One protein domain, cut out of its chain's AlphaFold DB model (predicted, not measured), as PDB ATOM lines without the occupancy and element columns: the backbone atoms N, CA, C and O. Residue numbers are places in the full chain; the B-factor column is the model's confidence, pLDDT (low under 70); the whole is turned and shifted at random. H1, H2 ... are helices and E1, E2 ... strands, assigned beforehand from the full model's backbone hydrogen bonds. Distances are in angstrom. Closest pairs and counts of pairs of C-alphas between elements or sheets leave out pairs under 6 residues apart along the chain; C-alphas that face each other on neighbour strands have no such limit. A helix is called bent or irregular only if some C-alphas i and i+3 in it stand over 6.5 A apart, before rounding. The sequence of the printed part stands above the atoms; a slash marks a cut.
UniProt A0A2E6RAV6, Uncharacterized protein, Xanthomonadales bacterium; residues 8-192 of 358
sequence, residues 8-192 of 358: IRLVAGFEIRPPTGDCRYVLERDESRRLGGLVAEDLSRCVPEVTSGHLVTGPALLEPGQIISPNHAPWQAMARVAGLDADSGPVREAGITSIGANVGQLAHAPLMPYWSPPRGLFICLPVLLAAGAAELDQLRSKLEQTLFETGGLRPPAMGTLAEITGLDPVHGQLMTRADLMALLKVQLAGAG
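What this domain is: This is residues 8 to 192 of the 358 residues of an uncharacterized protein of Xanthomonadales bacterium (UniProt A0A2E6RAV6). A twisted sheet of five strands forms the core, with helices over both faces: H1 and H5 cover one face, with H6 side by side with H1, and H3, H4 and H7 cover the opposite face. H7 follows directly on the edge strand E5, and its far part with the last two residues, residues 185 to 192, sticks out from the body. The printed part has 185 residues with seven named helices and five named strands, in the order E1 H1 H2 E2 H3 H4 E3 E4 H5 H6 E5 H7. The sheet is mixed, in the order E3 E2 E4 E1 E5, and the class is mixed, helices and strands. The whole is compact, with a radius of gyration of the C-alphas of 15.4 A, and spans 46 by 39 by 32 A.

How they stand to each other: Strand beside strand, the sheet holds E3, residues 95 to 98, E2, residues 54 to 57, E4, residues 122 to 130, E1, residues 8 to 16, and E5, residues 169 to 176. From edge to edge the strands' lines turn by 53 degrees. E3 and E2 are parallel, with N 55 and O 95 at 2.8 A. The other neighbours are antiparallel: E2 and E4 have N 56 and O 128 at 2.7 A, E4 and E1 have N 12 and O 125 at 2.9 A, and E1 and E5 have N 13 and O 173 at 2.8 A. H1, residues 29 to 46, is on the sheet, and its closest C-alphas to E3 are those of Arg 33 and Ser 98, 5.1 A apart. H1 is also the hub, touching three helices. It touches H6, residues 155 to 165, with residues 31 to 39 alone, at a shallow tilt of 22 degrees, opposite ways; the closest C-alphas, of Leu 38 and Ala 157, are 5.4 A apart. It only just touches H5, residues 136 to 150, with 3 pairs of C-alphas within 8 A, the closest those of Cys 46 and Thr 150 at 6.5 A. H5 is on the same face as H1, over E1 and E5 at a height of 8.7 A over the sheet. H2, residues 48 to 52, touches H1 only at the corner, only just, with 3 pairs of C-alphas within 8 A, the closest those of Ser 44 and Val 50 at 6.0 A, and only grazes the sheet. On the opposite face from H1, H4, residues 75 to 81, runs across the strands at a height of 9.3 A, and H3, residues 64 to 68, is over E1 at 8.5 A. H3 touches H7, residues 177 to 190, with the C-alphas of Ile 68 and Arg 177 closest at 7.1 A. E1, H1, H2 and E2 form a split strand-helix-strand unit, two strands running the same way with E4 between them, its crossover right-handed; E2, H3, H4 and E3 form a strand-helix-strand unit with parallel neighbour strands, its crossover left-handed. Every O i to N i+4 pair is within hydrogen-bond range in H1, H3, H4, H6 and H7; H5 has 9 of 11, and H2 has 0 of 1 but 2 of 2 O i to N i+3 pairs.

Where its parts are: E1 begins at C-alpha 8, (167.993, 293.771, 287.410), and is 25.4 A long; E4 is 25.6 A and E5 19.6 A. H1 is 25.7 A long, from C-alpha 29 at (167.142, 272.545, 279.166). H5 is 20.3 A long and irregular, but only just: C-alphas 145 and 148 are 6.55 A apart. H6 is 15.2 A long, and H7, 20.1 A long, ends at C-alpha 190, (172.142, 306.260, 262.206).

The domain as a whole: The two C-alphas farthest apart, of Gly 89 and Gly 192, are 48.3 A apart. The printed part has no cut. The long links are E1 to H1, H4 to E3 and E3 to E4, the last with 23 residues. Mean pLDDT of the printed part is 93.4, and residues 86 to 91 are under 70.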
ATOM      1  N   ILE A   8     167.322 292.996 288.449       94.19
ATOM      2  CA  ILE A   8     167.993 293.771 287.410       94.19
ATOM      3  C   ILE A   8     167.810 293.027 286.088       94.19
ATOM      4  O   ILE A   8     167.956 291.806 286.019       94.19
ATOM      5  N   ARG A   9     167.447 293.767 285.039       96.25
ATOM      6  CA  ARG A   9     167.198 293.232 283.698       96.25
ATOM      7  C   ARG A   9     168.415 293.463 282.829       96.25
ATOM      8  O   ARG A   9     168.777 294.612 282.565       96.25
ATOM      9  N   LEU A  10     168.995 292.365 282.387       98.00
ATOM     10  CA  LEU A  10     170.177 292.309 281.552       98.00
ATOM     11  C   LEU A  10     169.842 291.546 280.269       98.00
ATOM     12  O   LEU A  10     168.862 290.799 280.197       98.00
ATOM     13  N   VAL A  11     170.677 291.701 279.257       98.19
ATOM     14  CA  VAL A  11     170.675 290.828 278.086       98.19
ATOM     15  C   VAL A  11     172.097 290.464 277.708       98.19
ATOM     16  O   VAL A  11     173.012 291.268 277.867       98.19
ATOM     17  N   ALA A  12     172.261 289.260 277.175       98.44
ATOM     18  CA  ALA A  12     173.387 288.912 276.324       98.44
ATOM     19  C   ALA A  12     172.938 289.125 274.871       98.44
ATOM     20  O   ALA A  12     172.124 288.361 274.354       98.44
ATOM     21  N   GLY A  13     173.391 290.214 274.257       98.00
ATOM     22  CA  GLY A  13     173.126 290.556 272.864       98.00
ATOM     23  C   GLY A  13     174.161 289.936 271.930       98.00
ATOM     24  O   GLY A  13     175.336 289.851 272.281       98.00
ATOM     25  N   PHE A  14     173.722 289.520 270.746       98.00
ATOM     26  CA  PHE A  14     174.531 288.846 269.739       98.00
ATOM     27  C   PHE A  14     174.244 289.434 268.361       98.00
ATOM     28  O   PHE A  14     173.107 289.386 267.890       98.00
ATOM     29  N   GLU A  15     175.277 289.949 267.703       97.69
ATOM     30  CA  GLU A  15     175.246 290.238 266.272       97.69
ATOM     31  C   GLU A  15     175.590 288.960 265.509       97.69
ATOM     32  O   GLU A  15     176.611 288.323 265.780       97.69
ATOM     33  N   ILE A  16     174.739 288.580 264.562       97.19
ATOM     34  CA  ILE A  16     174.869 287.353 263.778       97.19
ATOM     35  C   ILE A  16     175.027 287.672 262.293       97.19
ATOM     36  O   ILE A  16     174.510 288.668 261.787       97.19
ATOM     37  N   ARG A  17     175.700 286.789 261.554       96.31
ATOM     38  CA  ARG A  17     175.586 286.813 260.091       96.31
ATOM     39  C   ARG A  17     174.187 286.380 259.651       96.31
ATOM     40  O   ARG A  17     173.529 285.637 260.383       96.31
ATOM     41  N   PRO A  18     173.748 286.783 258.442       94.94
ATOM     42  CA  PRO A  18     172.544 286.235 257.835       94.94
ATOM     43  C   PRO A  18     172.558 284.697 257.884       94.94
ATOM     44  O   PRO A  18     173.511 284.097 257.373       94.94
ATOM     45  N   PRO A  19     171.543 284.060 258.496       92.19
ATOM     46  CA  PRO A  19     171.443 282.608 258.547       92.19
ATOM     47  C   PRO A  19     171.455 281.993 257.143       92.19
ATOM     48  O   PRO A  19     170.772 282.476 256.241       92.19
ATOM     49  N   THR A  20     172.223 280.920 256.954       87.00
ATOM     50  CA  THR A  20     172.346 280.210 255.666       87.00
ATOM     51  C   THR A  20     171.640 278.851 255.648       87.00
ATOM     52  O   THR A  20     171.645 278.176 254.619       87.00
ATOM     53  N   GLY A  21     171.013 278.452 256.757       86.12
ATOM     54  CA  GLY A  21     170.292 277.189 256.904       86.12
ATOM     55  C   GLY A  21     169.267 277.236 258.035       86.12
ATOM     56  O   GLY A  21     168.922 278.313 258.526       86.12
ATOM     57  N   ASP A  22     168.791 276.061 258.446       89.81
ATOM     58  CA  ASP A  22     167.819 275.931 259.533       89.81
ATOM     59  C   ASP A  22     168.478 276.253 260.878       89.81
ATOM     60  O   ASP A  22     169.219 275.447 261.444       89.81
ATOM     61  N   CYS A  23     168.200 277.448 261.393       94.62
ATOM     62  CA  CYS A  23     168.680 277.893 262.695       94.62
ATOM     63  C   CYS A  23     167.596 277.776 263.767       94.62
ATOM     64  O   CYS A  23     166.400 277.949 263.514       94.62
ATOM     65  N   ARG A  24     168.030 277.520 265.001       94.81
ATOM     66  CA  ARG A  24     167.159 277.427 266.176       94.81
ATOM     67  C   ARG A  24     167.326 278.642 267.076       94.81
ATOM     68  O   ARG A  24     168.438 279.076 267.351       94.81
ATOM     69  N   TYR A  25     166.209 279.125 267.613       96.31
ATOM     70  CA  TYR A  25     166.176 280.278 268.525       96.31
ATOM     71  C   TYR A  25     165.630 279.929 269.912       96.31
ATOM     72  O   TYR A  25     165.599 280.783 270.791       96.31
ATOM     73  N   VAL A  26     165.216 278.677 270.120       97.50
ATOM     74  CA  VAL A  26     164.754 278.141 271.405       97.50
ATOM     75  C   VAL A  26     165.742 277.074 271.870       97.50
ATOM     76  O   VAL A  26     166.099 276.172 271.104       97.50
ATOM     77  N   LEU A  27     166.180 277.200 273.120       98.06
ATOM     78  CA  LEU A  27     167.181 276.361 273.768       98.06
ATOM     79  C   LEU A  27     166.489 275.308 274.639       98.06
ATOM     80  O   LEU A  27     165.652 275.637 275.484       98.06
ATOM     81  N   GLU A  28     166.867 274.047 274.478       97.88
ATOM     82  CA  GLU A  28     166.477 272.965 275.380       97.88
ATOM     83  C   GLU A  28     167.135 273.144 276.759       97.88
ATOM     84  O   GLU A  28     168.077 273.918 276.937       97.88
ATOM     85  N   ARG A  29     166.649 272.424 277.775       96.88
ATOM     86  CA  ARG A  29     167.142 272.545 279.166       96.88
ATOM     87  C   ARG A  29     168.659 272.443 279.310       96.88
ATOM     88  O   ARG A  29     169.256 273.263 280.007       96.88
ATOM     89  N   ASP A  30     169.278 271.447 278.684       97.69
ATOM     90  CA  ASP A  30     170.719 271.221 278.824       97.69
ATOM     91  C   ASP A  30     171.539 272.257 278.043       97.69
ATOM     92  O   ASP A  30     172.559 272.740 278.534       97.69
ATOM     93  N   GLU A  31     171.043 272.665 276.874       98.31
ATOM     94  CA  GLU A  31     171.617 273.727 276.044       98.31
ATOM     95  C   GLU A  31     171.585 275.077 276.777       98.31
ATOM     96  O   GLU A  31     172.605 275.761 276.881       98.31
ATOM     97  N   SER A  32     170.434 275.420 277.365       97.75
ATOM     98  CA  SER A  32     170.261 276.630 278.168       97.75
ATOM     99  C   SER A  32     171.163 276.623 279.402       97.75
ATOM    100  O   SER A  32     171.798 277.633 279.694       97.75
ATOM    101  N   ARG A  33     171.305 275.482 280.098       98.00
ATOM    102  CA  ARG A  33     172.237 275.356 281.234       98.00
ATOM    103  C   ARG A  33     173.681 275.621 280.813       98.00
ATOM    104  O   ARG A  33     174.405 276.324 281.515       98.00
ATOM    105  N   ARG A  34     174.102 275.060 279.677       98.25
ATOM    106  CA  ARG A  34     175.468 275.209 279.168       98.25
ATOM    107  C   ARG A  34     175.766 276.655 278.774       98.25
ATOM    108  O   ARG A  34     176.756 277.213 279.238       98.25
ATOM    109  N   LEU A  35     174.908 277.269 277.957       98.56
ATOM    110  CA  LEU A  35     175.086 278.661 277.542       98.56
ATOM    111  C   LEU A  35     174.944 279.622 278.730       98.56
ATOM    112  O   LEU A  35     175.752 280.532 278.889       98.56
ATOM    113  N   GLY A  36     173.951 279.393 279.590       98.12
ATOM    114  CA  GLY A  36     173.683 280.230 280.752       98.12
ATOM    115  C   GLY A  36     174.829 280.249 281.760       98.12
ATOM    116  O   GLY A  36     175.144 281.309 282.295       98.12
ATOM    117  N   GLY A  37     175.512 279.117 281.963       98.12
ATOM    118  CA  GLY A  37     176.721 279.056 282.788       98.12
ATOM    119  C   GLY A  37     177.870 279.910 282.241       98.12
ATOM    120  O   GLY A  37     178.522 280.612 283.008       98.12
ATOM    121  N   LEU A  38     178.082 279.911 280.921       98.56
ATOM    122  CA  LEU A  38     179.122 280.726 280.274       98.56
ATOM    123  C   LEU A  38     178.789 282.222 280.323       98.56
ATOM    124  O   LEU A  38     179.659 283.041 280.602       98.56
ATOM    125  N   VAL A  39     177.518 282.575 280.124       98.38
ATOM    126  CA  VAL A  39     177.025 283.950 280.285       98.38
ATOM    127  C   VAL A  39     177.217 284.437 281.725       98.38
ATOM    128  O   VAL A  39     177.643 285.570 281.939       98.38
ATOM    129  N   ALA A  40     176.942 283.584 282.716       98.00
ATOM    130  CA  ALA A  40     177.183 283.898 284.121       98.00
ATOM    131  C   ALA A  40     178.676 284.086 284.427       98.00
ATOM    132  O   ALA A  40     179.045 285.014 285.148       98.00
ATOM    133  N   GLU A  41     179.534 283.228 283.866       98.00
ATOM    134  CA  GLU A  41     180.984 283.343 284.006       98.00
ATOM    135  C   GLU A  41     181.479 284.684 283.451       98.00
ATOM    136  O   GLU A  41     182.181 285.410 284.159       98.00
ATOM    137  N   ASP A  42     181.074 285.043 282.231       97.94
ATOM    138  CA  ASP A  42     181.451 286.308 281.600       97.94
ATOM    139  C   ASP A  42     180.960 287.507 282.426       97.94
ATOM    140  O   ASP A  42     181.750 288.400 282.739       97.94
ATOM    141  N   LEU A  43     179.706 287.481 282.893       97.94
ATOM    142  CA  LEU A  43     179.155 288.539 283.743       97.94
ATOM    143  C   LEU A  43     179.938 288.710 285.056       97.94
ATOM    144  O   LEU A  43     180.266 289.836 285.426       97.94
ATOM    145  N   SER A  44     180.279 287.613 285.739       96.94
ATOM    146  CA  SER A  44     181.035 287.651 287.003       96.94
ATOM    147  C   SER A  44     182.467 288.165 286.845       96.94
ATOM    148  O   SER A  44     183.053 288.682 287.793       96.94
ATOM    149  N   ARG A  45     183.044 288.047 285.644       96.06
ATOM    150  CA  ARG A  45     184.367 288.606 285.343       96.06
ATOM    151  C   ARG A  45     184.298 290.116 285.156       96.06
ATOM    152  O   ARG A  45     185.224 290.804 285.577       96.06
ATOM    153  N   CYS A  46     183.228 290.617 284.539       95.50
ATOM    154  CA  CYS A  46     183.015 292.053 284.355       95.50
ATOM    155  C   CYS A  46     182.624 292.733 285.674       95.50
ATOM    156  O   CYS A  46     183.159 293.786 286.008       95.50
ATOM    157  N   VAL A  47     181.703 292.127 286.429       96.81
ATOM    158  CA  VAL A  47     181.170 292.669 287.687       96.81
ATOM    159  C   VAL A  47     181.158 291.557 288.744       96.81
ATOM    160  O   VAL A  47     180.162 290.847 288.865       96.81
ATOM    161  N   PRO A  48     182.250 291.360 289.508       95.81
ATOM    162  CA  PRO A  48     182.352 290.289 290.508       95.81
ATOM    163  C   PRO A  48     181.249 290.299 291.573       95.81
ATOM    164  O   PRO A  48     180.876 289.247 292.093       95.81
ATOM    165  N   GLU A  49     180.692 291.471 291.876       94.94
ATOM    166  CA  GLU A  49     179.630 291.671 292.863       94.94
ATOM    167  C   GLU A  49     178.335 290.920 292.513       94.94
ATOM    168  O   GLU A  49     177.562 290.596 293.407       94.94
ATOM    169  N   VAL A  50     178.112 290.546 291.246       94.94
ATOM    170  CA  VAL A  50     176.935 289.746 290.846       94.94
ATOM    171  C   VAL A  50     176.903 288.357 291.491       94.94
ATOM    172  O   VAL A  50     175.856 287.715 291.502       94.94
ATOM    173  N   THR A  51     178.035 287.882 292.023       94.00
ATOM    174  CA  THR A  51     178.155 286.568 292.672       94.00
ATOM    175  C   THR A  51     177.427 286.474 294.012       94.00
ATOM    176  O   THR A  51     177.198 285.361 294.478       94.00
ATOM    177  N   SER A  52     177.014 287.599 294.616       91.00
ATOM    178  CA  SER A  52     176.104 287.590 295.773       91.00
ATOM    179  C   SER A  52     174.641 287.349 295.380       91.00
ATOM    180  O   SER A  52     173.815 287.040 296.240       91.00
ATOM    181  N   GLY A  53     174.310 287.480 294.091       92.06
ATOM    182  CA  GLY A  53     172.952 287.388 293.568       92.06
ATOM    183  C   GLY A  53     172.610 286.048 292.913       92.06
ATOM    184  O   GLY A  53     173.438 285.150 292.745       92.06
ATOM    185  N   HIS A  54     171.347 285.931 292.508       94.62
ATOM    186  CA  HIS A  54     170.824 284.792 291.764       94.62
ATOM    187  C   HIS A  54     170.564 285.176 290.304       94.62
ATOM    188  O   HIS A  54     169.680 285.986 290.010       94.62
ATOM    189  N   LEU A  55     171.311 284.580 289.378       96.75
ATOM    190  CA  LEU A  55     171.169 284.809 287.945       96.75
ATOM    191  C   LEU A  55     170.127 283.863 287.341       96.75
ATOM    192  O   LEU A  55     170.151 282.659 287.585       96.75
ATOM    193  N   VAL A  56     169.249 284.382 286.489       97.38
ATOM    194  CA  VAL A  56     168.314 283.593 285.688       97.38
ATOM    195  C   VAL A  56     168.545 283.863 284.212       97.38
ATOM    196  O   VAL A  56     168.405 285.000 283.766       97.38
ATOM    197  N   THR A  57     168.847 282.826 283.436       97.94
ATOM    198  CA  THR A  57     169.015 282.936 281.981       97.94
ATOM    199  C   THR A  57     167.773 282.440 281.254       97.94
ATOM    200  O   THR A  57     167.165 281.435 281.635       97.94
ATOM    201  N   GLY A  58     167.374 283.176 280.219       96.94
ATOM    202  CA  GLY A  58     166.196 282.869 279.425       96.94
ATOM    203  C   GLY A  58     166.352 281.636 278.534       96.94
ATOM    204  O   GLY A  58     167.463 281.157 278.320       96.94
ATOM    205  N   PRO A  59     165.235 281.134 277.986       96.62
ATOM    206  CA  PRO A  59     165.230 279.923 277.171       96.62
ATOM    207  C   PRO A  59     165.360 280.161 275.667       96.62
ATOM    208  O   PRO A  59     165.357 279.197 274.908       96.62
ATOM    209  N   ALA A  60     165.383 281.410 275.211       97.50
ATOM    210  CA  ALA A  60     165.298 281.725 273.794       97.50
ATOM    211  C   ALA A  60     166.034 283.019 273.450       97.50
ATOM    212  O   ALA A  60     166.203 283.901 274.296       97.50
ATOM    213  N   LEU A  61     166.435 283.113 272.187       97.88
ATOM    214  CA  LEU A  61     166.985 284.309 271.572       97.88
ATOM    215  C   LEU A  61     165.830 285.120 270.992       97.88
ATOM    216  O   LEU A  61     165.088 284.635 270.139       97.88
ATOM    217  N   LEU A  62     165.674 286.341 271.483       97.88
ATOM    218  CA  LEU A  62     164.551 287.216 271.174       97.88
ATOM    219  C   LEU A  62     165.039 288.457 270.432       97.88
ATOM    220  O   LEU A  62     166.173 288.902 270.620       97.88
ATOM    221  N   GLU A  63     164.169 289.052 269.623       97.31
ATOM    222  CA  GLU A  63     164.479 290.348 269.026       97.31
ATOM    223  C   GLU A  63     164.504 291.454 270.094       97.31
ATOM    224  O   GLU A  63     163.704 291.427 271.037       97.31
ATOM    225  N   PRO A  64     165.366 292.473 269.941       97.00
ATOM    226  CA  PRO A  64     165.449 293.600 270.867       97.00
ATOM    227  C   PRO A  64     164.103 294.286 271.116       97.00
ATOM    228  O   PRO A  64     163.782 294.621 272.255       97.00
ATOM    229  N   GLY A  65     163.287 294.427 270.065       96.19
ATOM    230  CA  GLY A  65     161.943 294.989 270.158       96.19
ATOM    231  C   GLY A  65     161.041 294.211 271.117       96.19
ATOM    232  O   GLY A  65     160.355 294.812 271.942       96.19
ATOM    233  N   GLN A  66     161.112 292.876 271.106       97.06
ATOM    234  CA  GLN A  66     160.383 292.033 272.056       97.06
ATOM    235  C   GLN A  66     160.905 292.195 273.487       97.06
ATOM    236  O   GLN A  66     160.105 292.301 274.413       97.06
ATOM    237  N   ILE A  67     162.228 292.237 273.675       96.88
ATOM    238  CA  ILE A  67     162.868 292.378 274.993       96.88
ATOM    239  C   ILE A  67     162.426 293.653 275.717       96.88
ATOM    240  O   ILE A  67     162.224 293.642 276.940       96.88
ATOM    241  N   ILE A  68     162.322 294.762 274.983       95.62
ATOM    242  CA  ILE A  68     161.950 296.050 275.568       95.62
ATOM    243  C   ILE A  68     160.436 296.261 275.600       95.62
ATOM    244  O   ILE A  68     159.973 297.038 276.432       95.62
ATOM    245  N   SER A  69     159.670 295.556 274.757       93.69
ATOM    246  CA  SER A  69     158.218 295.723 274.627       93.69
ATOM    247  C   SER A  69     157.498 295.679 275.983       93.69
ATOM    248  O   SER A  69     157.706 294.741 276.759       93.69
ATOM    249  N   PRO A  70     156.571 296.613 276.265       83.31
ATOM    250  CA  PRO A  70     155.839 296.631 277.531       83.31
ATOM    251  C   PRO A  70     155.036 295.350 277.804       83.31
ATOM    252  O   PRO A  70     154.904 294.948 278.957       83.31
ATOM    253  N   ASN A  71     154.513 294.717 276.747       86.69
ATOM    254  CA  ASN A  71     153.548 293.617 276.851       86.69
ATOM    255  C   ASN A  71     154.114 292.252 276.435       86.69
ATOM    256  O   ASN A  71     153.507 291.227 276.740       86.69
ATOM    257  N   HIS A  72     155.260 292.226 275.752       93.50
ATOM    258  CA  HIS A  72     155.850 290.994 275.214       93.50
ATOM    259  C   HIS A  72     157.206 290.645 275.829       93.50
ATOM    260  O   HIS A  72     157.741 289.570 275.554       93.50
ATOM    261  N   ALA A  73     157.755 291.523 276.670       95.56
ATOM    262  CA  ALA A  73     159.026 291.266 277.314       95.56
ATOM    263  C   ALA A  73     158.973 290.032 278.237       95.56
ATOM    264  O   ALA A  73     157.991 289.817 278.956       95.56
ATOM    265  N   PRO A  74     160.059 289.243 278.300       96.00
ATOM    266  CA  PRO A  74     160.058 287.945 278.974       96.00
ATOM    267  C   PRO A  74     160.138 288.048 280.505       96.00
ATOM    268  O   PRO A  74     159.989 287.044 281.197       96.00
ATOM    269  N   TRP A  75     160.380 289.240 281.057       95.00
ATOM    270  CA  TRP A  75     160.847 289.436 282.434       95.00
ATOM    271  C   TRP A  75     159.953 288.806 283.502       95.00
ATOM    272  O   TRP A  75     160.441 288.072 284.357       95.00
ATOM    273  N   GLN A  76     158.643 289.055 283.453       92.75
ATOM    274  CA  GLN A  76     157.717 288.494 284.444       92.75
ATOM    275  C   GLN A  76     157.558 286.982 284.284       92.75
ATOM    276  O   GLN A  76     157.500 286.258 285.272       92.75
ATOM    277  N   ALA A  77     157.520 286.492 283.043       94.38
ATOM    278  CA  ALA A  77     157.441 285.062 282.779       94.38
ATOM    279  C   ALA A  77     158.701 284.332 283.274       94.38
ATOM    280  O   ALA A  77     158.594 283.253 283.851       94.38
ATOM    281  N   MET A  78     159.882 284.936 283.106       95.50
ATOM    282  CA  MET A  78     161.137 284.400 283.632       95.50
ATOM    283  C   MET A  78     161.156 284.386 285.160       95.50
ATOM    284  O   MET A  78     161.501 283.359 285.740       95.50
ATOM    285  N   ALA A  79     160.764 285.488 285.810       92.62
ATOM    286  CA  ALA A  79     160.700 285.563 287.269       92.62
ATOM    287  C   ALA A  79     159.766 284.485 287.843       92.62
ATOM    288  O   ALA A  79     160.170 283.743 288.736       92.62
ATOM    289  N   ARG A  80     158.582 284.308 287.248       91.88
ATOM    290  CA  ARG A  80     157.618 283.277 287.647       91.88
ATOM    291  C   ARG A  80     158.161 281.860 287.500       91.88
ATOM    292  O   ARG A  80     158.078 281.073 288.437       91.88
ATOM    293  N   VAL A  81     158.740 281.527 286.342       92.44
ATOM    294  CA  VAL A  81     159.314 280.187 286.099       92.44
ATOM    295  C   VAL A  81     160.491 279.911 287.033       92.44
ATOM    296  O   VAL A  81     160.695 278.775 287.453       92.44
ATOM    297  N   ALA A  82     161.243 280.948 287.392       91.25
ATOM    298  CA  ALA A  82     162.331 280.862 288.349       91.25
ATOM    299  C   ALA A  82     161.873 280.953 289.819       91.25
ATOM    300  O   ALA A  82     162.727 280.946 290.700       91.25
ATOM    301  N   GLY A  83     160.575 281.059 290.124       88.44
ATOM    302  CA  GLY A  83     160.100 281.202 291.508       88.44
ATOM    303  C   GLY A  83     160.668 282.438 292.221       88.44
ATOM    304  O   GLY A  83     161.020 282.367 293.394       88.44
ATOM    305  N   LEU A  84     160.833 283.538 291.483       83.94
ATOM    306  CA  LEU A  84     161.331 284.831 291.965       83.94
ATOM    307  C   LEU A  84     160.209 285.863 292.184       83.94
ATOM    308  O   LEU A  84     160.486 287.025 292.471       83.94
ATOM    309  N   ASP A  85     158.942 285.482 292.017       74.00
ATOM    310  CA  ASP A  85     157.818 286.394 292.244       74.00
ATOM    311  C   ASP A  85     157.776 286.831 293.724       74.00
ATOM    312  O   ASP A  85     158.176 286.076 294.610       74.00
ATOM    313  N   ALA A  86     157.297 288.047 294.006       59.72
ATOM    314  CA  ALA A  86     157.359 288.664 295.341       59.72
ATOM    315  C   ALA A  86     156.686 287.839 296.464       59.72
ATOM    316  O   ALA A  86     157.040 287.993 297.630       59.72
ATOM    317  N   ASP A  87     155.773 286.932 296.108       56.91
ATOM    318  CA  ASP A  87     155.067 286.041 297.037       56.91
ATOM    319  C   ASP A  87     155.843 284.745 297.365       56.91
ATOM    320  O   ASP A  87     155.387 283.932 298.168       56.91
ATOM    321  N   SER A  88     157.021 284.527 296.763       55.16
ATOM    322  CA  SER A  88     157.745 283.239 296.791       55.16
ATOM    323  C   SER A  88     158.580 282.990 298.061       55.16
ATOM    324  O   SER A  88     159.221 281.946 298.172       55.16
ATOM    325  N   GLY A  89     158.573 283.906 299.036       54.97
ATOM    326  CA  GLY A  89     159.338 283.776 300.283       54.97
ATOM    327  C   GLY A  89     160.719 284.458 300.245       54.97
ATOM    328  O   GLY A  89     160.887 285.437 299.518       54.97
ATOM    329  N   PRO A  90     161.693 284.036 301.081       56.81
ATOM    330  CA  PRO A  90     162.978 284.728 301.224       56.81
ATOM    331  C   PRO A  90     163.771 284.787 299.909       56.81
ATOM    332  O   PRO A  90     163.615 283.937 299.034       56.81
ATOM    333  N   VAL A  91     164.642 285.799 299.793       62.69
ATOM    334  CA  VAL A  91     165.539 286.009 298.641       62.69
ATOM    335  C   VAL A  91     166.275 284.703 298.321       62.69
ATOM    336  O   VAL A  91     166.891 284.118 299.213       62.69
ATOM    337  N   ARG A  92     166.195 284.237 297.063       71.19
ATOM    338  CA  ARG A  92     166.917 283.034 296.616       71.19
ATOM    339  C   ARG A  92     168.410 283.201 296.888       71.19
ATOM    340  O   ARG A  92     168.977 284.254 296.612       71.19
ATOM    341  N   GLU A  93     169.028 282.135 297.388       82.50
ATOM    342  CA  GLU A  93     170.478 282.071 297.570       82.50
ATOM    343  C   GLU A  93     171.211 282.304 296.244       82.50
ATOM    344  O   GLU A  93     170.682 282.026 295.156       82.50
ATOM    345  N   ALA A  94     172.446 282.793 296.352       89.06
ATOM    346  CA  ALA A  94     173.314 283.017 295.211       89.06
ATOM    347  C   ALA A  94     173.429 281.759 294.339       89.06
ATOM    348  O   ALA A  94     173.562 280.638 294.837       89.06
ATOM    349  N   GLY A  95     173.355 281.932 293.023       93.56
ATOM    350  CA  GLY A  95     173.355 280.800 292.103       93.56
ATOM    351  C   GLY A  95     172.860 281.141 290.708       93.56
ATOM    352  O   GLY A  95     172.686 282.305 290.356       93.56
ATOM    353  N   ILE A  96     172.645 280.099 289.905       95.62
ATOM    354  CA  ILE A  96     172.227 280.221 288.507       95.62
ATOM    355  C   ILE A  96     171.020 279.312 288.261       95.62
ATOM    356  O   ILE A  96     171.049 278.122 288.577       95.62
ATOM    357  N   THR A  97     169.975 279.859 287.644       96.75
ATOM    358  CA  THR A  97     168.857 279.110 287.065       96.75
ATOM    359  C   THR A  97     168.809 279.344 285.563       96.75
ATOM    360  O   THR A  97     168.599 280.464 285.112       96.75
ATOM    361  N   SER A  98     168.921 278.285 284.771       97.50
ATOM    362  CA  SER A  98     168.738 278.372 283.321       97.50
ATOM    363  C   SER A  98     167.387 277.796 282.929       97.50
ATOM    364  O   SER A  98     167.118 276.614 283.150       97.50
ATOM    365  N   ILE A  99     166.521 278.640 282.372       97.69
ATOM    366  CA  ILE A  99     165.217 278.223 281.856       97.69
ATOM    367  C   ILE A  99     165.447 277.628 280.471       97.69
ATOM    368  O   ILE A  99     166.093 278.258 279.645       97.69
ATOM    369  N   GLY A 100     164.908 276.446 280.191       96.75
ATOM    370  CA  GLY A 100     164.977 275.844 278.860       96.75
ATOM    371  C   GLY A 100     163.678 275.153 278.480       96.75
ATOM    372  O   GLY A 100     162.856 274.823 279.344       96.75
ATOM    373  N   ALA A 101     163.504 274.950 277.181       97.19
ATOM    374  CA  ALA A 101     162.372 274.247 276.608       97.19
ATOM    375  C   ALA A 101     162.366 272.761 276.959       97.19
ATOM    376  O   ALA A 101     163.364 272.187 277.399       97.19
ATOM    377  N   ASN A 102     161.196 272.157 276.784       95.50
ATOM    378  CA  ASN A 102     161.037 270.715 276.740       95.50
ATOM    379  C   ASN A 102     160.465 270.349 275.373       95.50
ATOM    380  O   ASN A 102     159.271 270.547 275.146       95.50
ATOM    381  N   VAL A 103     161.310 269.842 274.474       92.75
ATOM    382  CA  VAL A 103     160.913 269.477 273.102       92.75
ATOM    383  C   VAL A 103     160.316 270.691 272.374       92.75
ATOM    384  O   VAL A 103     159.192 270.668 271.874       92.75
ATOM    385  N   GLY A 104     161.044 271.809 272.403       91.56
ATOM    386  CA  GLY A 104     160.658 273.081 271.790       91.56
ATOM    387  C   GLY A 104     159.525 273.840 272.491       91.56
ATOM    388  O   GLY A 104     159.201 274.950 272.076       91.56
ATOM    389  N   GLN A 105     158.924 273.291 273.552       93.06
ATOM    390  CA  GLN A 105     157.810 273.928 274.258       93.06
ATOM    391  C   GLN A 105     158.277 274.715 275.487       93.06
ATOM    392  O   GLN A 105     159.037 274.208 276.319       93.06
ATOM    393  N   LEU A 106     157.768 275.942 275.624       94.25
ATOM    394  CA  LEU A 106     157.996 276.827 276.769       94.25
ATOM    395  C   LEU A 106     156.727 277.018 277.598       94.25
ATOM    396  O   LEU A 106     155.612 276.971 277.088       94.25
ATOM    397  N   ALA A 107     156.910 277.272 278.895       89.88
ATOM    398  CA  ALA A 107     155.812 277.377 279.857       89.88
ATOM    399  C   ALA A 107     154.905 278.605 279.643       89.88
ATOM    400  O   ALA A 107     153.752 278.603 280.073       89.88
ATOM    401  N   HIS A 108     155.416 279.661 279.001       92.81
ATOM    402  CA  HIS A 108     154.693 280.915 278.798       92.81
ATOM    403  C   HIS A 108     155.007 281.535 277.434       92.81
ATOM    404  O   HIS A 108     156.158 281.531 276.999       92.81
ATOM    405  N   ALA A 109     153.995 282.144 276.810       91.88
ATOM    406  CA  ALA A 109     154.111 282.761 275.488       91.88
ATOM    407  C   ALA A 109     155.186 283.869 275.387       91.88
ATOM    408  O   ALA A 109     155.933 283.832 274.416       91.88
ATOM    409  N   PRO A 110     155.374 284.786 276.367       94.19
ATOM    410  CA  PRO A 110     156.420 285.818 276.281       94.19
ATOM    411  C   PRO A 110     157.862 285.289 276.258       94.19
ATOM    412  O   PRO A 110     158.784 286.051 275.982       94.19
ATOM    413  N   LEU A 111     158.075 284.008 276.584       96.06
ATOM    414  CA  LEU A 111     159.390 283.369 276.505       96.06
ATOM    415  C   LEU A 111     159.712 282.858 275.093       96.06
ATOM    416  O   LEU A 111     160.874 282.585 274.810       96.06
ATOM    417  N   MET A 112     158.703 282.702 274.233       95.88
ATOM    418  CA  MET A 112     158.887 282.313 272.836       95.88
ATOM    419  C   MET A 112     159.296 283.527 271.998       95.88
ATOM    420  O   MET A 112     158.792 284.625 272.250       95.88
ATOM    421  N   PRO A 113     160.143 283.352 270.969       95.69
ATOM    422  CA  PRO A 113     160.352 284.384 269.961       95.69
ATOM    423  C   PRO A 113     159.023 284.786 269.315       95.69
ATOM    424  O   PRO A 113     158.278 283.924 268.851       95.69
ATOM    425  N   TYR A 114     158.724 286.087 269.292       94.81
ATOM    426  CA  TYR A 114     157.510 286.601 268.653       94.81
ATOM    427  C   TYR A 114     157.558 286.363 267.139       94.81
ATOM    428  O   TYR A 114     156.588 285.909 266.540       94.81
ATOM    429  N   TRP A 115     158.721 286.625 266.539       91.62
ATOM    430  CA  TRP A 115     159.020 286.318 265.144       91.62
ATOM    431  C   TRP A 115     159.909 285.077 265.075       91.62
ATOM    432  O   TRP A 115     160.933 284.996 265.757       91.62
ATOM    433  N   SER A 116     159.521 284.107 264.248       88.25
ATOM    434  CA  SER A 116     160.321 282.914 263.978       88.25
ATOM    435  C   SER A 116     160.298 282.615 262.473       88.25
ATOM    436  O   SER A 116     159.244 282.232 261.960       88.25
ATOM    437  N   PRO A 117     161.418 282.826 261.752       89.00
ATOM    438  CA  PRO A 117     162.696 283.354 262.247       89.00
ATOM    439  C   PRO A 117     162.618 284.843 262.666       89.00
ATOM    440  O   PRO A 117     161.724 285.560 262.203       89.00
ATOM    441  N   PRO A 118     163.540 285.326 263.524       90.81
ATOM    442  CA  PRO A 118     163.768 286.754 263.751       90.81
ATOM    443  C   PRO A 118     164.008 287.511 262.439       90.81
ATOM    444  O   PRO A 118     164.527 286.950 261.473       90.81
ATOM    445  N   ARG A 119     163.642 288.794 262.406       90.62
ATOM    446  CA  ARG A 119     163.762 289.661 261.225       90.62
ATOM    447  C   ARG A 119     165.102 290.395 261.174       90.62
ATOM    448  O   ARG A 119     165.579 290.715 260.088       90.62
ATOM    449  N   GLY A 120     165.686 290.688 262.331       91.88
ATOM    450  CA  GLY A 120     166.967 291.366 262.484       91.88
ATOM    451  C   GLY A 120     168.163 290.422 262.617       91.88
ATOM    452  O   GLY A 120     168.035 289.225 262.861       91.88
ATOM    453  N   LEU A 121     169.355 291.010 262.499       95.62
ATOM    454  CA  LEU A 121     170.648 290.336 262.690       95.62
ATOM    455  C   LEU A 121     171.242 290.561 264.086       95.62
ATOM    456  O   LEU A 121     172.379 290.184 264.348       95.62
ATOM    457  N   PHE A 122     170.482 291.184 264.984       97.12
ATOM    458  CA  PHE A 122     170.857 291.354 266.378       97.12
ATOM    459  C   PHE A 122     169.789 290.705 267.253       97.12
ATOM    460  O   PHE A 122     168.621 291.087 267.193       97.12
ATOM    461  N   ILE A 123     170.183 289.706 268.038       97.69
ATOM    462  CA  ILE A 123     169.290 288.903 268.882       97.69
ATOM    463  C   ILE A 123     169.798 288.888 270.319       97.69
ATOM    464  O   ILE A 123     170.989 289.034 270.574       97.69
ATOM    465  N   CYS A 124     168.895 288.720 271.274       98.31
ATOM    466  CA  CYS A 124     169.189 288.862 272.693       98.31
ATOM    467  C   CYS A 124     168.733 287.631 273.474       98.31
ATOM    468  O   CYS A 124     167.572 287.232 273.398       98.31
ATOM    469  N   LEU A 125     169.622 287.074 274.295       98.56
ATOM    470  CA  LEU A 125     169.256 286.166 275.375       98.56
ATOM    471  C   LEU A 125     168.901 287.008 276.614       98.56
ATOM    472  O   LEU A 125     169.775 287.719 277.125       98.56
ATOM    473  N   PRO A 126     167.657 286.965 277.122       98.31
ATOM    474  CA  PRO A 126     167.287 287.724 278.309       98.31
ATOM    475  C   PRO A 126     167.914 287.120 279.567       98.31
ATOM    476  O   PRO A 126     167.976 285.899 279.730       98.31
ATOM    477  N   VAL A 127     168.351 287.987 280.476       98.19
ATOM    478  CA  VAL A 127     168.996 287.618 281.738       98.19
ATOM    479  C   VAL A 127     168.386 288.444 282.874       98.19
ATOM    480  O   VAL A 127     168.243 289.661 282.774       98.19
ATOM    481  N   LEU A 128     168.001 287.795 283.968       96.25
ATOM    482  CA  LEU A 128     167.573 288.462 285.198       96.25
ATOM    483  C   LEU A 128     168.600 288.228 286.293       96.25
ATOM    484  O   LEU A 128     169.120 287.126 286.427       96.25
ATOM    485  N   LEU A 129     168.847 289.242 287.108       95.38
ATOM    486  CA  LEU A 129     169.671 289.123 288.302       95.38
ATOM    487  C   LEU A 129     168.851 289.540 289.518       95.38
ATOM    488  O   LEU A 129     168.464 290.703 289.631       95.38
ATOM    489  N   ALA A 130     168.571 288.592 290.406       92.19
ATOM    490  CA  ALA A 130     167.960 288.859 291.699       92.19
ATOM    491  C   ALA A 130     169.045 289.147 292.736       92.19
ATOM    492  O   ALA A 130     170.021 288.407 292.830       92.19
ATOM    493  N   ALA A 131     168.858 290.203 293.518       89.31
ATOM    494  CA  ALA A 131     169.761 290.578 294.601       89.31
ATOM    495  C   ALA A 131     168.955 291.036 295.822       89.31
ATOM    496  O   ALA A 131     167.764 291.346 295.720       89.31
ATOM    497  N   GLY A 132     169.605 291.083 296.987       84.94
ATOM    498  CA  GLY A 132     168.997 291.648 298.187       84.94
ATOM    499  C   GLY A 132     168.643 293.126 297.987       84.94
ATOM    500  O   GLY A 132     169.385 293.869 297.350       84.94
ATOM    501  N   ALA A 133     167.523 293.576 298.563       83.25
ATOM    502  CA  ALA A 133     167.028 294.946 298.379       83.25
ATOM    503  C   ALA A 133     168.052 296.031 298.771       83.25
ATOM    504  O   ALA A 133     168.082 297.089 298.157       83.25
ATOM    505  N   ALA A 134     168.911 295.753 299.759       84.81
ATOM    506  CA  ALA A 134     169.962 296.672 300.197       84.81
ATOM    507  C   ALA A 134     171.110 296.835 299.179       84.81
ATOM    508  O   ALA A 134     171.786 297.858 299.192       84.81
ATOM    509  N   GLU A 135     171.331 295.847 298.310       86.44
ATOM    510  CA  GLU A 135     172.444 295.816 297.346       86.44
ATOM    511  C   GLU A 135     171.996 296.192 295.925       86.44
ATOM    512  O   GLU A 135     172.823 296.533 295.078       86.44
ATOM    513  N   LEU A 136     170.687 296.145 295.654       88.31
ATOM    514  CA  LEU A 136     170.113 296.228 294.311       88.31
ATOM    515  C   LEU A 136     170.497 297.510 293.560       88.31
ATOM    516  O   LEU A 136     170.907 297.435 292.403       88.31
ATOM    517  N   ASP A 137     170.374 298.673 294.201       89.94
ATOM    518  CA  ASP A 137     170.647 299.963 293.555       89.94
ATOM    519  C   ASP A 137     172.140 300.145 293.267       89.94
ATOM    520  O   ASP A 137     172.517 300.542 292.164       89.94
ATOM    521  N   GLN A 138     172.999 299.772 294.220       92.19
ATOM    522  CA  GLN A 138     174.449 299.817 294.035       92.19
ATOM    523  C   GLN A 138     174.888 298.888 292.898       92.19
ATOM    524  O   GLN A 138     175.676 299.288 292.037       92.19
ATOM    525  N   LEU A 139     174.355 297.664 292.867       94.06
ATOM    526  CA  LEU A 139     174.659 296.687 291.828       94.06
ATOM    527  C   LEU A 139     174.148 297.143 290.457       94.06
ATOM    528  O   LEU A 139     174.858 296.995 289.463       94.06
ATOM    529  N   ARG A 140     172.960 297.754 290.394       94.12
ATOM    530  CA  ARG A 140     172.405 298.337 289.165       94.12
ATOM    531  C   ARG A 140     173.320 299.417 288.599       94.12
ATOM    532  O   ARG A 140     173.719 299.303 287.444       94.12
ATOM    533  N   SER A 141     173.709 300.404 289.407       93.25
ATOM    534  CA  SER A 141     174.618 301.467 288.959       93.25
ATOM    535  C   SER A 141     175.975 300.915 288.520       93.25
ATOM    536  O   SER A 141     176.540 301.373 287.529       93.25
ATOM    537  N   LYS A 142     176.494 299.898 289.219       95.38
ATOM    538  CA  LYS A 142     177.752 299.244 288.846       95.38
ATOM    539  C   LYS A 142     177.653 298.536 287.494       95.38
ATOM    540  O   LYS A 142     178.573 298.658 286.682       95.38
ATOM    541  N   LEU A 143     176.555 297.819 287.247       96.88
ATOM    542  CA  LEU A 143     176.296 297.140 285.976       96.88
ATOM    543  C   LEU A 143     176.183 298.144 284.825       96.88
ATOM    544  O   LEU A 143     176.862 297.962 283.820       96.88
ATOM    545  N   GLU A 144     175.409 299.220 284.997       93.69
ATOM    546  CA  GLU A 144     175.255 300.291 283.996       93.69
ATOM    547  C   GLU A 144     176.601 300.950 283.652       93.69
ATOM    548  O   GLU A 144     176.920 301.138 282.481       93.69
ATOM    549  N   GLN A 145     177.445 301.228 284.651       93.75
ATOM    550  CA  GLN A 145     178.765 301.822 284.421       93.75
ATOM    551  C   GLN A 145     179.744 300.868 283.716       93.75
ATOM    552  O   GLN A 145     180.592 301.312 282.948       93.75
ATOM    553  N   THR A 146     179.674 299.565 284.006       96.12
ATOM    554  CA  THR A 146     180.736 298.616 283.624       96.12
ATOM    555  C   THR A 146     180.446 297.897 282.307       96.12
ATOM    556  O   THR A 146     181.352 297.701 281.491       96.12
ATOM    557  N   LEU A 147     179.195 297.477 282.089       95.50
ATOM    558  CA  LEU A 147     178.836 296.608 280.965       95.50
ATOM    559  C   LEU A 147     178.928 297.315 279.610       95.50
ATOM    560  O   LEU A 147     179.302 296.681 278.621       95.50
ATOM    561  N   PHE A 148     178.673 298.623 279.570       85.88
ATOM    562  CA  PHE A 148     178.795 299.401 278.340       85.88
ATOM    563  C   PHE A 148     180.220 299.356 277.759       85.88
ATOM    564  O   PHE A 148     180.389 299.209 276.552       85.88
ATOM    565  N   GLU A 149     181.245 299.416 278.615       87.25
ATOM    566  CA  GLU A 149     182.651 299.455 278.192       87.25
ATOM    567  C   GLU A 149     183.300 298.067 278.099       87.25
ATOM    568  O   GLU A 149     184.121 297.817 277.218       87.25
ATOM    569  N   THR A 150     182.962 297.158 279.021       92.44
ATOM    570  CA  THR A 150     183.708 295.898 279.216       92.44
ATOM    571  C   THR A 150     182.844 294.640 279.168       92.44
ATOM    572  O   THR A 150     183.353 293.543 279.391       92.44
ATOM    573  N   GLY A 151     181.557 294.762 278.841       93.06
ATOM    574  CA  GLY A 151     180.596 293.656 278.831       93.06
ATOM    575  C   GLY A 151     180.746 292.650 277.685       93.06
ATOM    576  O   GLY A 151     179.794 291.939 277.397       93.06
ATOM    577  N   GLY A 152     181.875 292.577 276.980       96.12
ATOM    578  CA  GLY A 152     182.029 291.674 275.833       96.12
ATOM    579  C   GLY A 152     181.872 290.192 276.210       96.12
ATOM    580  O   GLY A 152     182.519 289.712 277.141       96.12
ATOM    581  N   LEU A 153     181.055 289.454 275.453       97.06
ATOM    582  CA  LEU A 153     180.936 287.999 275.586       97.06
ATOM    583  C   LEU A 153     182.157 287.311 274.981       97.06
ATOM    584  O   LEU A 153     182.649 287.677 273.910       97.06
ATOM    585  N   ARG A 154     182.663 286.293 275.672       96.81
ATOM    586  CA  ARG A 154     183.927 285.645 275.318       96.81
ATOM    587  C   ARG A 154     183.710 284.507 274.311       96.81
ATOM    588  O   ARG A 154     182.611 283.955 274.215       96.81
ATOM    589  N   PRO A 155     184.769 284.079 273.589       97.38
ATOM    590  CA  PRO A 155     184.664 283.028 272.575       97.38
ATOM    591  C   PRO A 155     183.965 281.729 273.018       97.38
ATOM    592  O   PRO A 155     183.233 281.175 272.201       97.38
ATOM    593  N   PRO A 156     184.100 281.233 274.269       98.31
ATOM    594  CA  PRO A 156     183.369 280.040 274.705       98.31
ATOM    595  C   PRO A 156     181.840 280.181 274.648       98.31
ATOM    596  O   PRO A 156     181.165 279.254 274.190       98.31
ATOM    597  N   ALA A 157     181.290 281.324 275.081       98.12
ATOM    598  CA  ALA A 157     179.851 281.592 275.042       98.12
ATOM    599  C   ALA A 157     179.357 281.687 273.593       98.12
ATOM    600  O   ALA A 157     178.383 281.033 273.223       98.12
ATOM    601  N   MET A 158     180.094 282.421 272.756       98.19
ATOM    602  CA  MET A 158     179.800 282.596 271.329       98.19
ATOM    603  C   MET A 158     179.852 281.270 270.558       98.19
ATOM    604  O   MET A 158     178.932 280.949 269.811       98.19
ATOM    605  N   GLY A 159     180.890 280.461 270.782       98.19
ATOM    606  CA  GLY A 159     181.032 279.150 270.146       98.19
ATOM    607  C   GLY A 159     179.954 278.162 270.589       98.19
ATOM    608  O   GLY A 159     179.416 277.429 269.766       98.19
ATOM    609  N   THR A 160     179.578 278.186 271.872       98.50
ATOM    610  CA  THR A 160     178.473 277.363 272.388       98.50
ATOM    611  C   THR A 160     177.132 277.787 271.795       98.50
ATOM    612  O   THR A 160     176.336 276.927 271.427       98.50
ATOM    613  N   LEU A 161     176.883 279.094 271.659       98.12
ATOM    614  CA  LEU A 161     175.697 279.600 270.973       98.12
ATOM    615  C   LEU A 161     175.647 279.085 269.529       98.12
ATOM    616  O   LEU A 161     174.625 278.537 269.123       98.12
ATOM    617  N   ALA A 162     176.745 279.229 268.783       97.62
ATOM    618  CA  ALA A 162     176.845 278.781 267.396       97.62
ATOM    619  C   ALA A 162     176.560 277.278 267.260       97.62
ATOM    620  O   ALA A 162     175.752 276.867 266.431       97.62
ATOM    621  N   GLU A 163     177.159 276.462 268.129       97.81
ATOM    622  CA  GLU A 163     176.970 275.010 268.151       97.81
ATOM    623  C   GLU A 163     175.511 274.609 268.413       97.81
ATOM    624  O   GLU A 163     174.986 273.731 267.732       97.81
ATOM    625  N   ILE A 164     174.845 275.253 269.377       97.25
ATOM    626  CA  ILE A 164     173.458 274.931 269.748       97.25
ATOM    627  C   ILE A 164     172.468 275.347 268.651       97.25
ATOM    628  O   ILE A 164     171.470 274.669 268.401       97.25
ATOM    629  N   THR A 165     172.703 276.507 268.040       96.56
ATOM    630  CA  THR A 165     171.688 277.210 267.241       96.56
ATOM    631  C   THR A 165     171.904 277.098 265.739       96.56
ATOM    632  O   THR A 165     170.970 277.351 264.979       96.56
ATOM    633  N   GLY A 166     173.118 276.752 265.306       96.62
ATOM    634  CA  GLY A 166     173.547 276.849 263.912       96.62
ATOM    635  C   GLY A 166     173.777 278.287 263.432       96.62
ATOM    636  O   GLY A 166     173.978 278.494 262.238       96.62
ATOM    637  N   LEU A 167     173.719 279.284 264.321       96.69
ATOM    638  CA  LEU A 167     173.996 280.684 263.993       96.69
ATOM    639  C   LEU A 167     175.507 280.946 263.912       96.69
ATOM    640  O   LEU A 167     176.302 280.232 264.518       96.69
ATOM    641  N   ASP A 168     175.896 282.018 263.219       96.81
ATOM    642  CA  ASP A 168     177.280 282.515 263.172       96.81
ATOM    643  C   ASP A 168     177.377 283.868 263.900       96.81
ATOM    644  O   ASP A 168     177.174 284.919 263.277       96.81
ATOM    645  N   PRO A 169     177.586 283.866 265.232       97.12
ATOM    646  CA  PRO A 169     177.647 285.084 266.019       97.12
ATOM    647  C   PRO A 169     179.030 285.743 265.875       97.12
ATOM    648  O   PRO A 169     180.066 285.147 266.167       97.12
ATOM    649  N   VAL A 170     179.040 286.998 265.430       96.94
ATOM    650  CA  VAL A 170     180.253 287.772 265.109       96.94
ATOM    651  C   VAL A 170     180.698 288.624 266.293       96.94
ATOM    652  O   VAL A 170     181.891 288.746 266.568       96.94
ATOM    653  N   HIS A 171     179.734 289.201 267.006       96.75
ATOM    654  CA  HIS A 171     179.972 290.024 268.182       96.75
ATOM    655  C   HIS A 171     178.940 289.706 269.260       96.75
ATOM    656  O   HIS A 171     177.790 289.399 268.951       96.75
ATOM    657  N   GLY A 172     179.354 289.763 270.525       97.19
ATOM    658  CA  GLY A 172     178.480 289.506 271.658       97.19
ATOM    659  C   GLY A 172     178.780 290.448 272.813       97.19
ATOM    660  O   GLY A 172     179.946 290.692 273.124       97.19
ATOM    661  N   GLN A 173     177.732 290.961 273.454       97.38
ATOM    662  CA  GLN A 173     177.848 291.932 274.536       97.38
ATOM    663  C   GLN A 173     176.743 291.750 275.580       97.38
ATOM    664  O   GLN A 173     175.559 291.656 275.260       97.38
ATOM    665  N   LEU A 174     177.140 291.739 276.845       98.38
ATOM    666  CA  LEU A 174     176.283 291.911 278.006       98.38
ATOM    667  C   LEU A 174     175.945 293.384 278.178       98.38
ATOM    668  O   LEU A 174     176.831 294.233 278.165       98.38
ATOM    669  N   MET A 175     174.670 293.677 278.381       97.62
ATOM    670  CA  MET A 175     174.189 295.043 278.546       97.62
ATOM    671  C   MET A 175     172.961 295.074 279.453       97.62
ATOM    672  O   MET A 175     172.253 294.073 279.612       97.62
ATOM    673  N   THR A 176     172.694 296.223 280.066       97.12
ATOM    674  CA  THR A 176     171.440 296.424 280.792       97.12
ATOM    675  C   THR A 176     170.281 296.643 279.817       97.12
ATOM    676  O   THR A 176     170.473 296.950 278.639       97.12
ATOM    677  N   ARG A 177     169.035 296.526 280.294       95.50
ATOM    678  CA  ARG A 177     167.867 296.905 279.475       95.50
ATOM    679  C   ARG A 177     167.938 298.370 279.017       95.50
ATOM    680  O   ARG A 177     167.477 298.675 277.922       95.50
ATOM    681  N   ALA A 178     168.471 299.261 279.855       93.75
ATOM    682  CA  ALA A 178     168.610 300.676 279.520       93.75
ATOM    683  C   ALA A 178     169.623 300.876 278.381       93.75
ATOM    684  O   ALA A 178     169.318 301.577 277.417       93.75
ATOM    685  N   ASP A 179     170.757 300.175 278.436       96.06
ATOM    686  CA  ASP A 179     171.762 300.185 277.369       96.06
ATOM    687  C   ASP A 179     171.191 299.663 276.047       96.06
ATOM    688  O   ASP A 179     171.408 300.271 275.002       96.06
ATOM    689  N   LEU A 180     170.397 298.583 276.083       96.25
ATOM    690  CA  LEU A 180     169.731 298.061 274.886       96.25
ATOM    691  C   LEU A 180     168.791 299.103 274.259       96.25
ATOM    692  O   LEU A 180     168.786 299.280 273.042       96.25
ATOM    693  N   MET A 181     168.006 299.812 275.076       95.81
ATOM    694  CA  MET A 181     167.139 300.893 274.591       95.81
ATOM    695  C   MET A 181     167.953 302.033 273.965       95.81
ATOM    696  O   MET A 181     167.582 302.541 272.907       95.81
ATOM    697  N   ALA A 182     169.073 302.414 274.587       94.94
ATOM    698  CA  ALA A 182     169.965 303.440 274.058       94.94
ATOM    699  C   ALA A 182     170.611 303.012 272.729       94.94
ATOM    700  O   ALA A 182     170.634 303.796 271.780       94.94
ATOM    701  N   LEU A 183     171.067 301.759 272.629       94.94
ATOM    702  CA  LEU A 183     171.629 301.182 271.408       94.94
ATOM    703  C   LEU A 183     170.623 301.237 270.252       94.94
ATOM    704  O   LEU A 183     170.969 301.704 269.168       94.94
ATOM    705  N   LEU A 184     169.375 300.823 270.490       95.12
ATOM    706  CA  LEU A 184     168.322 300.860 269.472       95.12
ATOM    707  C   LEU A 184     168.035 302.286 268.996       95.12
ATOM    708  O   LEU A 184     167.952 302.524 267.793       95.12
ATOM    709  N   LYS A 185     167.960 303.251 269.920       95.62
ATOM    710  CA  LYS A 185     167.801 304.668 269.570       95.62
ATOM    711  C   LYS A 185     168.946 305.166 268.683       95.62
ATOM    712  O   LYS A 185     168.696 305.793 267.658       95.62
ATOM    713  N   VAL A 186     170.196 304.848 269.031       96.12
ATOM    714  CA  VAL A 186     171.378 305.231 268.237       96.12
ATOM    715  C   VAL A 186     171.365 304.581 266.851       96.12
ATOM    716  O   VAL A 186     171.664 305.249 265.862       96.12
ATOM    717  N   GLN A 187     170.982 303.306 266.749       93.44
ATOM    718  CA  GLN A 187     170.857 302.612 265.463       93.44
ATOM    719  C   GLN A 187     169.791 303.254 264.569       93.44
ATOM    720  O   GLN A 187     170.034 303.480 263.382       93.44
ATOM    721  N   LEU A 188     168.637 303.614 265.137       94.44
ATOM    722  CA  LEU A 188     167.585 304.331 264.415       94.44
ATOM    723  C   LEU A 188     168.055 305.712 263.961       94.44
ATOM    724  O   LEU A 188     167.818 306.086 262.813       94.44
ATOM    725  N   ALA A 189     168.776 306.443 264.810       95.75
ATOM    726  CA  ALA A 189     169.359 307.724 264.435       95.75
ATOM    727  C   ALA A 189     170.360 307.593 263.280       95.75
ATOM    728  O   ALA A 189     170.286 308.360 262.320       95.75
ATOM    729  N   GLY A 190     171.226 306.575 263.307       95.94
ATOM    730  CA  GLY A 190     172.142 306.260 262.206       95.94
ATOM    731  C   GLY A 190     171.432 305.922 260.888       95.94
ATOM    732  O   GLY A 190     171.973 306.185 259.817       95.94
ATOM    733  N   ALA A 191     170.202 305.405 260.957       94.25
ATOM    734  CA  ALA A 191     169.346 305.128 259.803       94.25
ATOM    735  C   ALA A 191     168.459 306.319 259.377       94.25
ATOM    736  O   ALA A 191     167.636 306.175 258.473       94.25
ATOM    737  N   GLY A 192     168.583 307.487 260.021       94.94
ATOM    738  CA  GLY A 192     167.732 308.654 259.756       94.94
ATOM    739  C   GLY A 192     166.294 308.514 260.272       94.94
ATOM    740  O   GLY A 192     165.410 309.249 259.836       94.94
TER     741      GLY A 192